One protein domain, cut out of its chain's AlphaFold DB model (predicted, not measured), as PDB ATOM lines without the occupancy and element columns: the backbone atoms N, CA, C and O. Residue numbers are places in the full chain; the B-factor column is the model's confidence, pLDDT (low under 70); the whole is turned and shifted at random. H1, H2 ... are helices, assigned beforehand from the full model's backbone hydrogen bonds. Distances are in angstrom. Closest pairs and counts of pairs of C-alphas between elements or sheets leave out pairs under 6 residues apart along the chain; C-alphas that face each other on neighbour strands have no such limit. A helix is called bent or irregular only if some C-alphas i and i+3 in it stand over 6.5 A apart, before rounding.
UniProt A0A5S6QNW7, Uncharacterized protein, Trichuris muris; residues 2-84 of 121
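AT A GLANCE: This is residues 2 to 84 of the 121 residues of an uncharacterized protein of Trichuris muris (UniProt A0A5S6QNW7). What shape do these atoms make? A short first helix, H1, packs on H2, H2 leads to the short H3, and the long helix H4 runs along one side of this flat, open arrangement. H3 meets H4 near its first residues, 58 to 62, and a long loop of residues 42 to 57 joins the two. What is it built of? The 83 printed residues hold four named helices, in the order H1, H2, H3, H4, and no named strand; the class is all helix. The whole is loose, with a radius of gyration of the C-alphas of 17.1 A and spans of 45 by 41 by 12 A.

IN THESE COORDINATES: Where do the first helices lie? H1 is residues 2 to 5, from C-alpha 2 at (103.833, 100.966, 80.585). H2 is residues 13 to 26, 19.5 A long; it is irregular, but only just: C-alphas 15 and 18 are 6.8 A apart. What follows? H3 is residues 36 to 41, 8.7 A long. H4 is residues 58 to 81, 34.1 A long, to C-alpha 81 at (127.763, 98.806, 99.382).

HOW THE PARTS SIT: Which helices touch? H1 and H2 touch, closest at the C-alphas of Leu 2 and Val 20, 6.3 A apart. H2 touches H3 with residues 24 to 26 alone, closest at the C-alphas of Arg 25 and Pro 36, 5.1 A apart, at a steep tilt of 67 degrees, the same way. H3 and H4 form a helical hairpin, at a shallow tilt of 25 degrees, opposite ways; H4 touches H3 with residues 58 to 62 alone, closest at the C-alphas of Met 39 and Asn 62, 6.5 A apart. Which stay apart? H4 is apart from H1 and H2, and H1 is apart from H3. How do the backbones run? Every O i to N i+4 pair is within hydrogen-bond range in H3 and H4, and 8 of 10 are in H2; H1 is too short for such a pair.

THE WHOLE: How far does it reach? The two C-alphas farthest apart, those of Glu 49 and Val 84, are 51.3 A apart; residues 77 to 84, of which 77 to 81 belong to H4, stand free. Are there cuts or long links? The printed part has no cut, and the link from H3 to H4 is long. Where is the model's confidence low? The pLDDT is under 70 at residue 9 and residues 47 to 56.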
ATOM      1  N   LEU A   2     105.280 100.728  80.445       83.94
ATOM      2  CA  LEU A   2     103.833 100.966  80.585       83.94
ATOM      3  C   LEU A   2     103.446 102.455  80.707       83.94
ATOM      4  O   LEU A   2     102.697 102.959  79.887       83.94
ATOM      5  N   ALA A   3     104.033 103.192  81.656       83.94
ATOM      6  CA  ALA A   3     103.737 104.622  81.836       83.94
ATOM      7  C   ALA A   3     104.076 105.494  80.609       83.94
ATOM      8  O   ALA A   3     103.564 106.593  80.477       83.94
ATOM      9  N   LYS A   4     104.942 105.008  79.707       84.56
ATOM     10  CA  LYS A   4     105.306 105.712  78.466       84.56
ATOM     11  C   LYS A   4     104.335 105.408  77.318       84.56
ATOM     12  O   LYS A   4     104.300 106.149  76.347       84.56
ATOM     13  N   SER A   5     103.612 104.292  77.394       81.06
ATOM     14  CA  SER A   5     102.691 103.830  76.352       81.06
ATOM     15  C   SER A   5     101.228 104.172  76.636       81.06
ATOM     16  O   SER A   5     100.386 103.934  75.779       81.06
ATOM     17  N   ILE A   6     100.924 104.679  77.831       83.94
ATOM     18  CA  ILE A   6      99.601 105.199  78.184       83.94
ATOM     19  C   ILE A   6      99.482 106.610  77.585       83.94
ATOM     20  O   ILE A   6     100.430 107.392  77.660       83.94
ATOM     21  N   GLY A   7      98.356 106.895  76.928       77.56
ATOM     22  CA  GLY A   7      98.061 108.212  76.357       77.56
ATOM     23  C   GLY A   7      97.668 109.241  77.423       77.56
ATOM     24  O   GLY A   7      97.775 108.988  78.618       77.56
ATOM     25  N   SER A   8      97.175 110.407  76.995       74.19
ATOM     26  CA  SER A   8      96.711 111.468  77.908       74.19
ATOM     27  C   SER A   8      95.559 111.035  78.823       74.19
ATOM     28  O   SER A   8      95.399 111.597  79.902       74.19
ATOM     29  N   ASN A   9      94.786 110.026  78.415       68.00
ATOM     30  CA  ASN A   9      93.755 109.413  79.240       68.00
ATOM     31  C   ASN A   9      94.364 108.202  79.961       68.00
ATOM     32  O   ASN A   9      94.611 107.159  79.361       68.00
ATOM     33  N   GLU A  10      94.608 108.339  81.262       70.56
ATOM     34  CA  GLU A  10      95.281 107.346  82.118       70.56
ATOM     35  C   GLU A  10      94.480 106.037  82.339       70.56
ATOM     36  O   GLU A  10      94.854 105.202  83.164       70.56
ATOM     37  N   CYS A  11      93.384 105.832  81.605       79.69
ATOM     38  CA  CYS A  11      92.456 104.715  81.776       79.69
ATOM     39  C   CYS A  11      92.723 103.518  80.849       79.69
ATOM     40  O   CYS A  11      92.284 102.424  81.177       79.69
ATOM     41  N   ASP A  12      93.494 103.673  79.768       84.88
ATOM     42  CA  ASP A  12      93.654 102.634  78.726       84.88
ATOM     43  C   ASP A  12      94.812 101.646  78.998       84.88
ATOM     44  O   ASP A  12      95.407 101.058  78.084       84.88
ATOM     45  N   TRP A  13      95.222 101.501  80.260       87.94
ATOM     46  CA  TRP A  13      96.403 100.710  80.619       87.94
ATOM     47  C   TRP A  13      96.216  99.216  80.341       87.94
ATOM     48  O   TRP A  13      97.179  98.539  79.984       87.94
ATOM     49  N   ASP A  14      94.997  98.710  80.486       89.56
ATOM     50  CA  ASP A  14      94.611  97.315  80.291       89.56
ATOM     51  C   ASP A  14      94.674  96.909  78.811       89.56
ATOM     52  O   ASP A  14      95.191  95.840  78.487       89.56
ATOM     53  N   VAL A  15      94.271  97.800  77.902       89.62
ATOM     54  CA  VAL A  15      94.361  97.599  76.445       89.62
ATOM     55  C   VAL A  15      95.817  97.584  75.969       89.62
ATOM     56  O   VAL A  15      96.201  96.833  75.066       89.62
ATOM     57  N   VAL A  16      96.661  98.425  76.569       89.44
ATOM     58  CA  VAL A  16      98.071  98.571  76.181       89.44
ATOM     59  C   VAL A  16      98.965  97.519  76.852       89.44
ATOM     60  O   VAL A  16     100.003  97.140  76.294       89.44
ATOM     61  N   LEU A  17      98.563  96.990  78.010       91.44
ATOM     62  CA  LEU A  17      99.344  96.038  78.797       91.44
ATOM     63  C   LEU A  17      99.792  94.801  77.997       91.44
ATOM     64  O   LEU A  17     100.990  94.507  78.039       91.44
ATOM     65  N   PRO A  18      98.939  94.093  77.224       92.31
ATOM     66  CA  PRO A  18      99.376  92.941  76.434       92.31
ATOM     67  C   PRO A  18     100.510  93.274  75.458       92.31
ATOM     68  O   PRO A  18     101.465  92.504  75.328       92.31
ATOM     69  N   LYS A  19     100.454  94.450  74.820       89.62
ATOM     70  CA  LYS A  19     101.476  94.918  73.870       89.62
ATOM     71  C   LYS A  19     102.804  95.176  74.583       89.62
ATOM     72  O   LYS A  19     103.856  94.729  74.130       89.62
ATOM     73  N   VAL A  20     102.753  95.838  75.740       91.88
ATOM     74  CA  VAL A  20     103.937  96.108  76.573       91.88
ATOM     75  C   VAL A  20     104.545  94.816  77.108       91.88
ATOM     76  O   VAL A  20     105.762  94.654  77.083       91.88
ATOM     77  N   MET A  21     103.713  93.875  77.553       91.38
ATOM     78  CA  MET A  21     104.164  92.572  78.033       91.38
ATOM     79  C   MET A  21     104.837  91.764  76.922       91.38
ATOM     80  O   MET A  21     105.846  91.110  77.177       91.38
ATOM     81  N   MET A  22     104.333  91.835  75.687       89.62
ATOM     82  CA  MET A  22     104.983  91.214  74.530       89.62
ATOM     83  C   MET A  22     106.361  91.829  74.261       89.62
ATOM     84  O   MET A  22     107.348  91.101  74.158       89.62
ATOM     85  N   ALA A  23     106.452  93.163  74.232       91.00
ATOM     86  CA  ALA A  23     107.727  93.858  74.065       91.00
ATOM     87  C   ALA A  23     108.724  93.485  75.177       91.00
ATOM     88  O   ALA A  23     109.883  93.179  74.894       91.00
ATOM     89  N   TYR A  24     108.266  93.421  76.429       91.75
ATOM     90  CA  TYR A  24     109.084  93.005  77.569       91.75
ATOM     91  C   TYR A  24     109.607  91.569  77.416       91.75
ATOM     92  O   TYR A  24     110.792  91.318  77.608       91.75
ATOM     93  N   ARG A  25     108.750  90.625  77.008       90.31
ATOM     94  CA  ARG A  25     109.124  89.215  76.791       90.31
ATOM     95  C   ARG A  25     110.125  89.028  75.648       90.31
ATOM     96  O   ARG A  25     110.929  88.101  75.711       90.31
ATOM     97  N   ALA A  26     110.072  89.877  74.623       89.50
ATOM     98  CA  ALA A  26     110.960  89.811  73.463       89.50
ATOM     99  C   ALA A  26     112.301  90.540  73.668       89.50
ATOM    100  O   ALA A  26     113.293  90.172  73.040       89.50
ATOM    101  N   THR A  27     112.356  91.541  74.550       90.94
ATOM    102  CA  THR A  27     113.556  92.368  74.760       90.94
ATOM    103  C   THR A  27     114.580  91.665  75.652       90.94
ATOM    104  O   THR A  27     114.227  90.996  76.622       90.94
ATOM    105  N   THR A  28     115.869  91.823  75.345       91.81
ATOM    106  CA  THR A  28     116.954  91.307  76.187       91.81
ATOM    107  C   THR A  28     117.120  92.151  77.452       91.81
ATOM    108  O   THR A  28     117.110  93.381  77.413       91.81
ATOM    109  N   HIS A  29     117.293  91.492  78.598       91.50
ATOM    110  CA  HIS A  29     117.608  92.178  79.851       91.50
ATOM    111  C   HIS A  29     119.119  92.330  80.030       91.50
ATOM    112  O   HIS A  29     119.879  91.402  79.773       91.50
ATOM    113  N   ALA A  30     119.568  93.480  80.537       89.75
ATOM    114  CA  ALA A  30     120.996  93.750  80.730       89.75
ATOM    115  C   ALA A  30     121.673  92.785  81.727       89.75
ATOM    116  O   ALA A  30     122.808  92.358  81.503       89.75
ATOM    117  N   SER A  31     120.964  92.417  82.802       89.44
ATOM    118  CA  SER A  31     121.467  91.519  83.849       89.44
ATOM    119  C   SER A  31     121.607  90.076  83.362       89.44
ATOM    120  O   SER A  31     122.661  89.471  83.526       89.44
ATOM    121  N   THR A  32     120.575  89.532  82.718       90.19
ATOM    122  CA  THR A  32     120.563  88.139  82.240       90.19
ATOM    123  C   THR A  32     121.189  87.975  80.857       90.19
ATOM    124  O   THR A  32     121.550  86.865  80.478       90.19
ATOM    125  N   GLY A  33     121.324  89.052  80.080       90.69
ATOM    126  CA  GLY A  33     121.806  89.034  78.695       90.69
ATOM    127  C   GLY A  33     120.848  88.372  77.696       90.69
ATOM    128  O   GLY A  33     121.148  88.327  76.509       90.69
ATOM    129  N   GLN A  34     119.705  87.864  78.160       91.56
ATOM    130  CA  GLN A  34     118.727  87.106  77.380       91.56
ATOM    131  C   GLN A  34     117.327  87.678  77.593       91.56
ATOM    132  O   GLN A  34     117.069  88.372  78.582       91.56
ATOM    133  N   SER A  35     116.416  87.414  76.657       91.81
ATOM    134  CA  SER A  35     115.015  87.790  76.837       91.81
ATOM    135  C   SER A  35     114.279  86.763  77.709       91.81
ATOM    136  O   SER A  35     114.632  85.578  77.692       91.81
ATOM    137  N   PRO A  36     113.235  87.166  78.457       91.62
ATOM    138  CA  PRO A  36     112.479  86.238  79.297       91.62
ATOM    139  C   PRO A  36     111.869  85.082  78.494       91.62
ATOM    140  O   PRO A  36     111.805  83.954  78.974       91.62
ATOM    141  N   PHE A  37     111.462  85.341  77.246       89.38
ATOM    142  CA  PHE A  37     110.927  84.309  76.358       89.38
ATOM    143  C   PHE A  37     111.984  83.257  75.988       89.38
ATOM    144  O   PHE A  37     111.695  82.061  76.004       89.38
ATOM    145  N   VAL A  38     113.221  83.689  75.723       88.25
ATOM    146  CA  VAL A  38     114.350  82.791  75.437       88.25
ATOM    147  C   VAL A  38     114.698  81.939  76.658       88.25
ATOM    148  O   VAL A  38     114.929  80.747  76.508       88.25
ATOM    149  N   MET A  39     114.654  82.504  77.865       87.81
ATOM    150  CA  MET A  39     114.895  81.746  79.102       87.81
ATOM    151  C   MET A  39     113.826  80.677  79.371       87.81
ATOM    152  O   MET A  39     114.133  79.626  79.916       87.81
ATOM    153  N   MET A  40     112.571  80.935  79.001       85.94
ATOM    154  CA  MET A  40     111.472  79.996  79.247       85.94
ATOM    155  C   MET A  40     111.382  78.897  78.179       85.94
ATOM    156  O   MET A  40     111.098  77.750  78.505       85.94
ATOM    157  N   PHE A  41     111.602  79.246  76.909       83.88
ATOM    158  CA  PHE A  41     111.349  78.348  75.775       83.88
ATOM    159  C   PHE A  41     112.604  77.954  74.987       83.88
ATOM    160  O   PHE A  41     112.500  77.193  74.028       83.88
ATOM    161  N   GLY A  42     113.775  78.495  75.327       81.88
ATOM    162  CA  GLY A  42     115.041  78.214  74.639       81.88
ATOM    163  C   GLY A  42     115.124  78.772  73.218       81.88
ATOM    164  O   GLY A  42     116.010  78.392  72.458       81.88
ATOM    165  N   ARG A  43     114.192  79.651  72.827       80.50
ATOM    166  CA  ARG A  43     114.052  80.165  71.457       80.50
ATOM    167  C   ARG A  43     113.638  81.629  71.443       80.50
ATOM    168  O   ARG A  43     113.052  82.118  72.401       80.50
ATOM    169  N   GLN A  44     113.920  82.330  70.348       80.44
ATOM    170  CA  GLN A  44     113.495  83.722  70.170       80.44
ATOM    171  C   GLN A  44     111.975  83.830  70.007       80.44
ATOM    172  O   GLN A  44     111.335  82.947  69.435       80.44
ATOM    173  N   CYS A  45     111.406  84.938  70.486       77.31
ATOM    174  CA  CYS A  45     109.990  85.243  70.318       77.31
ATOM    175  C   CYS A  45     109.719  85.568  68.841       77.31
ATOM    176  O   CYS A  45     110.168  86.600  68.347       77.31
ATOM    177  N   ARG A  46     109.053  84.655  68.123       73.62
ATOM    178  CA  ARG A  46     108.704  84.778  66.698       73.62
ATOM    179  C   ARG A  46     107.215  84.510  66.492       73.62
ATOM    180  O   ARG A  46     106.575  83.890  67.341       73.62
ATOM    181  N   MET A  47     106.688  84.982  65.364       67.06
ATOM    182  CA  MET A  47     105.309  84.725  64.949       67.06
ATOM    183  C   MET A  47     105.071  83.218  64.699       67.06
ATOM    184  O   MET A  47     106.037  82.493  64.444       67.06
ATOM    185  N   PRO A  48     103.819  82.726  64.790       59.44
ATOM    186  CA  PRO A  48     103.486  81.297  64.904       59.44
ATOM    187  C   PRO A  48     103.910  80.362  63.758       59.44
ATOM    188  O   PRO A  48     103.788  79.152  63.910       59.44
ATOM    189  N   GLU A  49     104.424  80.867  62.639       58.00
ATOM    190  CA  GLU A  49     104.776  80.065  61.453       58.00
ATOM    191  C   GLU A  49     105.962  79.102  61.644       58.00
ATOM    192  O   GLU A  49     106.172  78.214  60.825       58.00
ATOM    193  N   ALA A  50     106.733  79.228  62.728       52.91
ATOM    194  CA  ALA A  50     107.931  78.420  62.964       52.91
ATOM    195  C   ALA A  50     107.870  77.689  64.317       52.91
ATOM    196  O   ALA A  50     108.593  78.018  65.265       52.91
ATOM    197  N   VAL A  51     106.984  76.697  64.433       56.94
ATOM    198  CA  VAL A  51     106.985  75.758  65.566       56.94
ATOM    199  C   VAL A  51     107.922  74.597  65.237       56.94
ATOM    200  O   VAL A  51     107.524  73.603  64.645       56.94
ATOM    201  N   THR A  52     109.188  74.728  65.622       59.09
ATOM    202  CA  THR A  52     110.122  73.598  65.714       59.09
ATOM    203  C   THR A  52     110.299  73.193  67.178       59.09
ATOM    204  O   THR A  52     110.227  74.031  68.082       59.09
ATOM    205  N   SER A  53     110.464  71.888  67.413       60.97
ATOM    206  CA  SER A  53     110.519  71.265  68.743       60.97
ATOM    207  C   SER A  53     111.580  71.890  69.663       60.97
ATOM    208  O   SER A  53     112.647  72.281  69.181       60.97
ATOM    209  N   PRO A  54     111.335  71.967  70.989       60.00
ATOM    210  CA  PRO A  54     112.300  72.517  71.937       60.00
ATOM    211  C   PRO A  54     113.592  71.690  71.913       60.00
ATOM    212  O   PRO A  54     113.574  70.469  72.077       60.00
ATOM    213  N   SER A  55     114.718  72.355  71.655       58.62
ATOM    214  CA  SER A  55     116.021  71.708  71.532       58.62
ATOM    215  C   SER A  55     116.673  71.514  72.906       58.62
ATOM    216  O   SER A  55     116.464  72.298  73.832       58.62
ATOM    217  N   LYS A  56     117.542  70.502  73.018       63.19
ATOM    218  CA  LYS A  56     118.388  70.174  74.191       63.19
ATOM    219  C   LYS A  56     119.329  71.314  74.655       63.19
ATOM    220  O   LYS A  56     120.150  71.122  75.541       63.19
ATOM    221  N   VAL A  57     119.237  72.492  74.039       70.50
ATOM    222  CA  VAL A  57     120.080  73.679  74.258       70.50
ATOM    223  C   VAL A  57     119.592  74.522  75.448       70.50
ATOM    224  O   VAL A  57     120.340  75.348  75.971       70.50
ATOM    225  N   LEU A  58     118.357  74.309  75.918       80.88
ATOM    226  CA  LEU A  58     117.754  75.099  76.998       80.88
ATOM    227  C   LEU A  58     118.508  74.983  78.334       80.88
ATOM    228  O   LEU A  58     118.697  75.990  79.013       80.88
ATOM    229  N   ASP A  59     118.984  73.794  78.700       82.19
ATOM    230  CA  ASP A  59     119.669  73.595  79.985       82.19
ATOM    231  C   ASP A  59     121.013  74.329  80.037       82.19
ATOM    232  O   ASP A  59     121.323  75.010  81.015       82.19
ATOM    233  N   GLN A  60     121.778  74.273  78.943       84.19
ATOM    234  CA  GLN A  60     123.047  74.994  78.808       84.19
ATOM    235  C   GLN A  60     122.838  76.513  78.852       84.19
ATOM    236  O   GLN A  60     123.585  77.237  79.513       84.19
ATOM    237  N   LEU A  61     121.791  76.995  78.179       86.88
ATOM    238  CA  LEU A  61     121.393  78.398  78.206       86.88
ATOM    239  C   LEU A  61     121.021  78.852  79.624       86.88
ATOM    240  O   LEU A  61     121.466  79.910  80.069       86.88
ATOM    241  N   ASN A  62     120.229  78.055  80.339       87.12
ATOM    242  CA  ASN A  62     119.804  78.366  81.701       87.12
ATOM    243  C   ASN A  62     120.991  78.450  82.661       87.12
ATOM    244  O   ASN A  62     121.045  79.366  83.485       87.12
ATOM    245  N   GLU A  63     121.960  77.547  82.531       89.69
ATOM    246  CA  GLU A  63     123.166  77.574  83.354       89.69
ATOM    247  C   GLU A  63     124.014  78.826  83.078       89.69
ATOM    248  O   GLU A  63     124.384  79.546  84.009       89.69
ATOM    249  N   ALA A  64     124.219  79.183  81.807       90.75
ATOM    250  CA  ALA A  64     124.919  80.416  81.441       90.75
ATOM    251  C   ALA A  64     124.222  81.676  81.994       90.75
ATOM    252  O   ALA A  64     124.873  82.597  82.499       90.75
ATOM    253  N   VAL A  65     122.885  81.713  81.956       92.38
ATOM    254  CA  VAL A  65     122.096  82.821  82.516       92.38
ATOM    255  C   VAL A  65     122.236  82.899  84.038       92.38
ATOM    256  O   VAL A  65     122.370  84.002  84.577       92.38
ATOM    257  N   ARG A  66     122.248  81.764  84.749       93.06
ATOM    258  CA  ARG A  66     122.458  81.725  86.208       93.06
ATOM    259  C   ARG A  66     123.820  82.289  86.593       93.06
ATOM    260  O   ARG A  66     123.890  83.152  87.471       93.06
ATOM    261  N   GLN A  67     124.877  81.873  85.899       94.19
ATOM    262  CA  GLN A  67     126.236  82.363  86.142       94.19
ATOM    263  C   GLN A  67     126.329  83.878  85.953       94.19
ATOM    264  O   GLN A  67     126.796  84.591  86.842       94.19
ATOM    265  N   ARG A  68     125.802  84.392  84.837       94.44
ATOM    266  CA  ARG A  68     125.781  85.834  84.567       94.44
ATOM    267  C   ARG A  68     124.969  86.606  85.608       94.44
ATOM    268  O   ARG A  68     125.421  87.636  86.099       94.44
ATOM    269  N   THR A  69     123.797  86.094  85.981       94.81
ATOM    270  CA  THR A  69     122.928  86.725  86.986       94.81
ATOM    271  C   THR A  69     123.628  86.820  88.341       94.81
ATOM    272  O   THR A  69     123.556  87.860  88.990       94.81
ATOM    273  N   SER A  70     124.365  85.780  88.743       96.06
ATOM    274  CA  SER A  70     125.165  85.777  89.974       96.06
ATOM    275  C   SER A  70     126.292  86.822  89.948       96.06
ATOM    276  O   SER A  70     126.493  87.572  90.912       96.06
ATOM    277  N   GLN A  71     126.994  86.939  88.817       95.69
ATOM    278  CA  GLN A  71     128.044  87.945  88.629       95.69
ATOM    279  C   GLN A  71     127.480  89.372  88.680       95.69
ATOM    280  O   GLN A  71     128.011  90.225  89.396       95.69
ATOM    281  N   GLU A  72     126.376  89.634  87.977       95.88
ATOM    282  CA  GLU A  72     125.718  90.944  87.987       95.88
ATOM    283  C   GLU A  72     125.126  91.278  89.362       95.88
ATOM    284  O   GLU A  72     125.270  92.411  89.820       95.88
ATOM    285  N   ALA A  73     124.557  90.306  90.081       95.81
ATOM    286  CA  ALA A  73     124.106  90.497  91.460       95.81
ATOM    287  C   ALA A  73     125.271  90.898  92.381       95.81
ATOM    288  O   ALA A  73     125.163  91.850  93.156       95.81
ATOM    289  N   SER A  74     126.426  90.239  92.242       96.50
ATOM    290  CA  SER A  74     127.643  90.577  92.991       96.50
ATOM    291  C   SER A  74     128.148  91.985  92.663       96.50
ATOM    292  O   SER A  74     128.534  92.743  93.557       96.50
ATOM    293  N   ARG A  75     128.113  92.376  91.387       95.31
ATOM    294  CA  ARG A  75     128.476  93.725  90.933       95.31
ATOM    295  C   ARG A  75     127.527  94.788  91.490       95.31
ATOM    296  O   ARG A  75     127.994  95.812  91.989       95.31
ATOM    297  N   GLN A  76     126.220  94.545  91.432       94.50
ATOM    298  CA  GLN A  76     125.197  95.438  91.978       94.50
ATOM    299  C   GLN A  76     125.357  95.602  93.491       94.50
ATOM    300  O   GLN A  76     125.349  96.735  93.973       94.50
ATOM    301  N   LYS A  77     125.604  94.504  94.217       95.06
ATOM    302  CA  LYS A  77     125.917  94.530  95.652       95.06
ATOM    303  C   LYS A  77     127.120  95.427  95.937       95.06
ATOM    304  O   LYS A  77     127.006  96.355  96.726       95.06
ATOM    305  N   ARG A  78     128.246  95.225  95.242       95.56
ATOM    306  CA  ARG A  78     129.451  96.064  95.410       95.56
ATOM    307  C   ARG A  78     129.172  97.545  95.144       95.56
ATOM    308  O   ARG A  78     129.660  98.405  95.873       95.56
ATOM    309  N   TYR A  79     128.399  97.856  94.103       95.00
ATOM    310  CA  TYR A  79     128.048  99.237  93.774       95.00
ATOM    311  C   TYR A  79     127.173  99.889  94.851       95.00
ATOM    312  O   TYR A  79     127.393 101.053  95.190       95.00
ATOM    313  N   TYR A  80     126.199  99.142  95.376       93.25
ATOM    314  CA  TYR A  80     125.350  99.579  96.478       93.25
ATOM    315  C   TYR A  80     126.182  99.802  97.745       93.25
ATOM    316  O   TYR A  80     126.215 100.921  98.259       93.25
ATOM    317  N   ASP A  81     126.944  98.788  98.166       94.88
ATOM    318  CA  ASP A  81     127.763  98.806  99.382       94.88
ATOM    319  C   ASP A  81     128.763  99.968  99.396       94.88
ATOM    320  O   ASP A  81     128.991 100.564 100.442       94.88
ATOM    321  N   ARG A  82     129.296 100.374  98.234       93.81
ATOM    322  CA  ARG A  82     130.200 101.534  98.114       93.81
ATOM    323  C   ARG A  82     129.611 102.833  98.682       93.81
ATOM    324  O   ARG A  82     130.364 103.707  99.100       93.81
ATOM    325  N   LYS A  83     128.288 103.007  98.625       89.75
ATOM    326  CA  LYS A  83     127.597 104.209  99.122       89.75
ATOM    327  C   LYS A  83     127.010 104.023 100.518       89.75
ATOM    328  O   LYS A  83     126.622 105.011 101.142       89.75
ATOM    329  N   VAL A  84     126.901 102.785 100.989       91.44
ATOM    330  CA  VAL A  84     126.311 102.484 102.290       91.44
ATOM    331  C   VAL A  84     127.335 102.791 103.368       91.44
ATOM    332  O   VAL A  84     128.430 102.237 103.384       91.44
TER     333      VAL A  84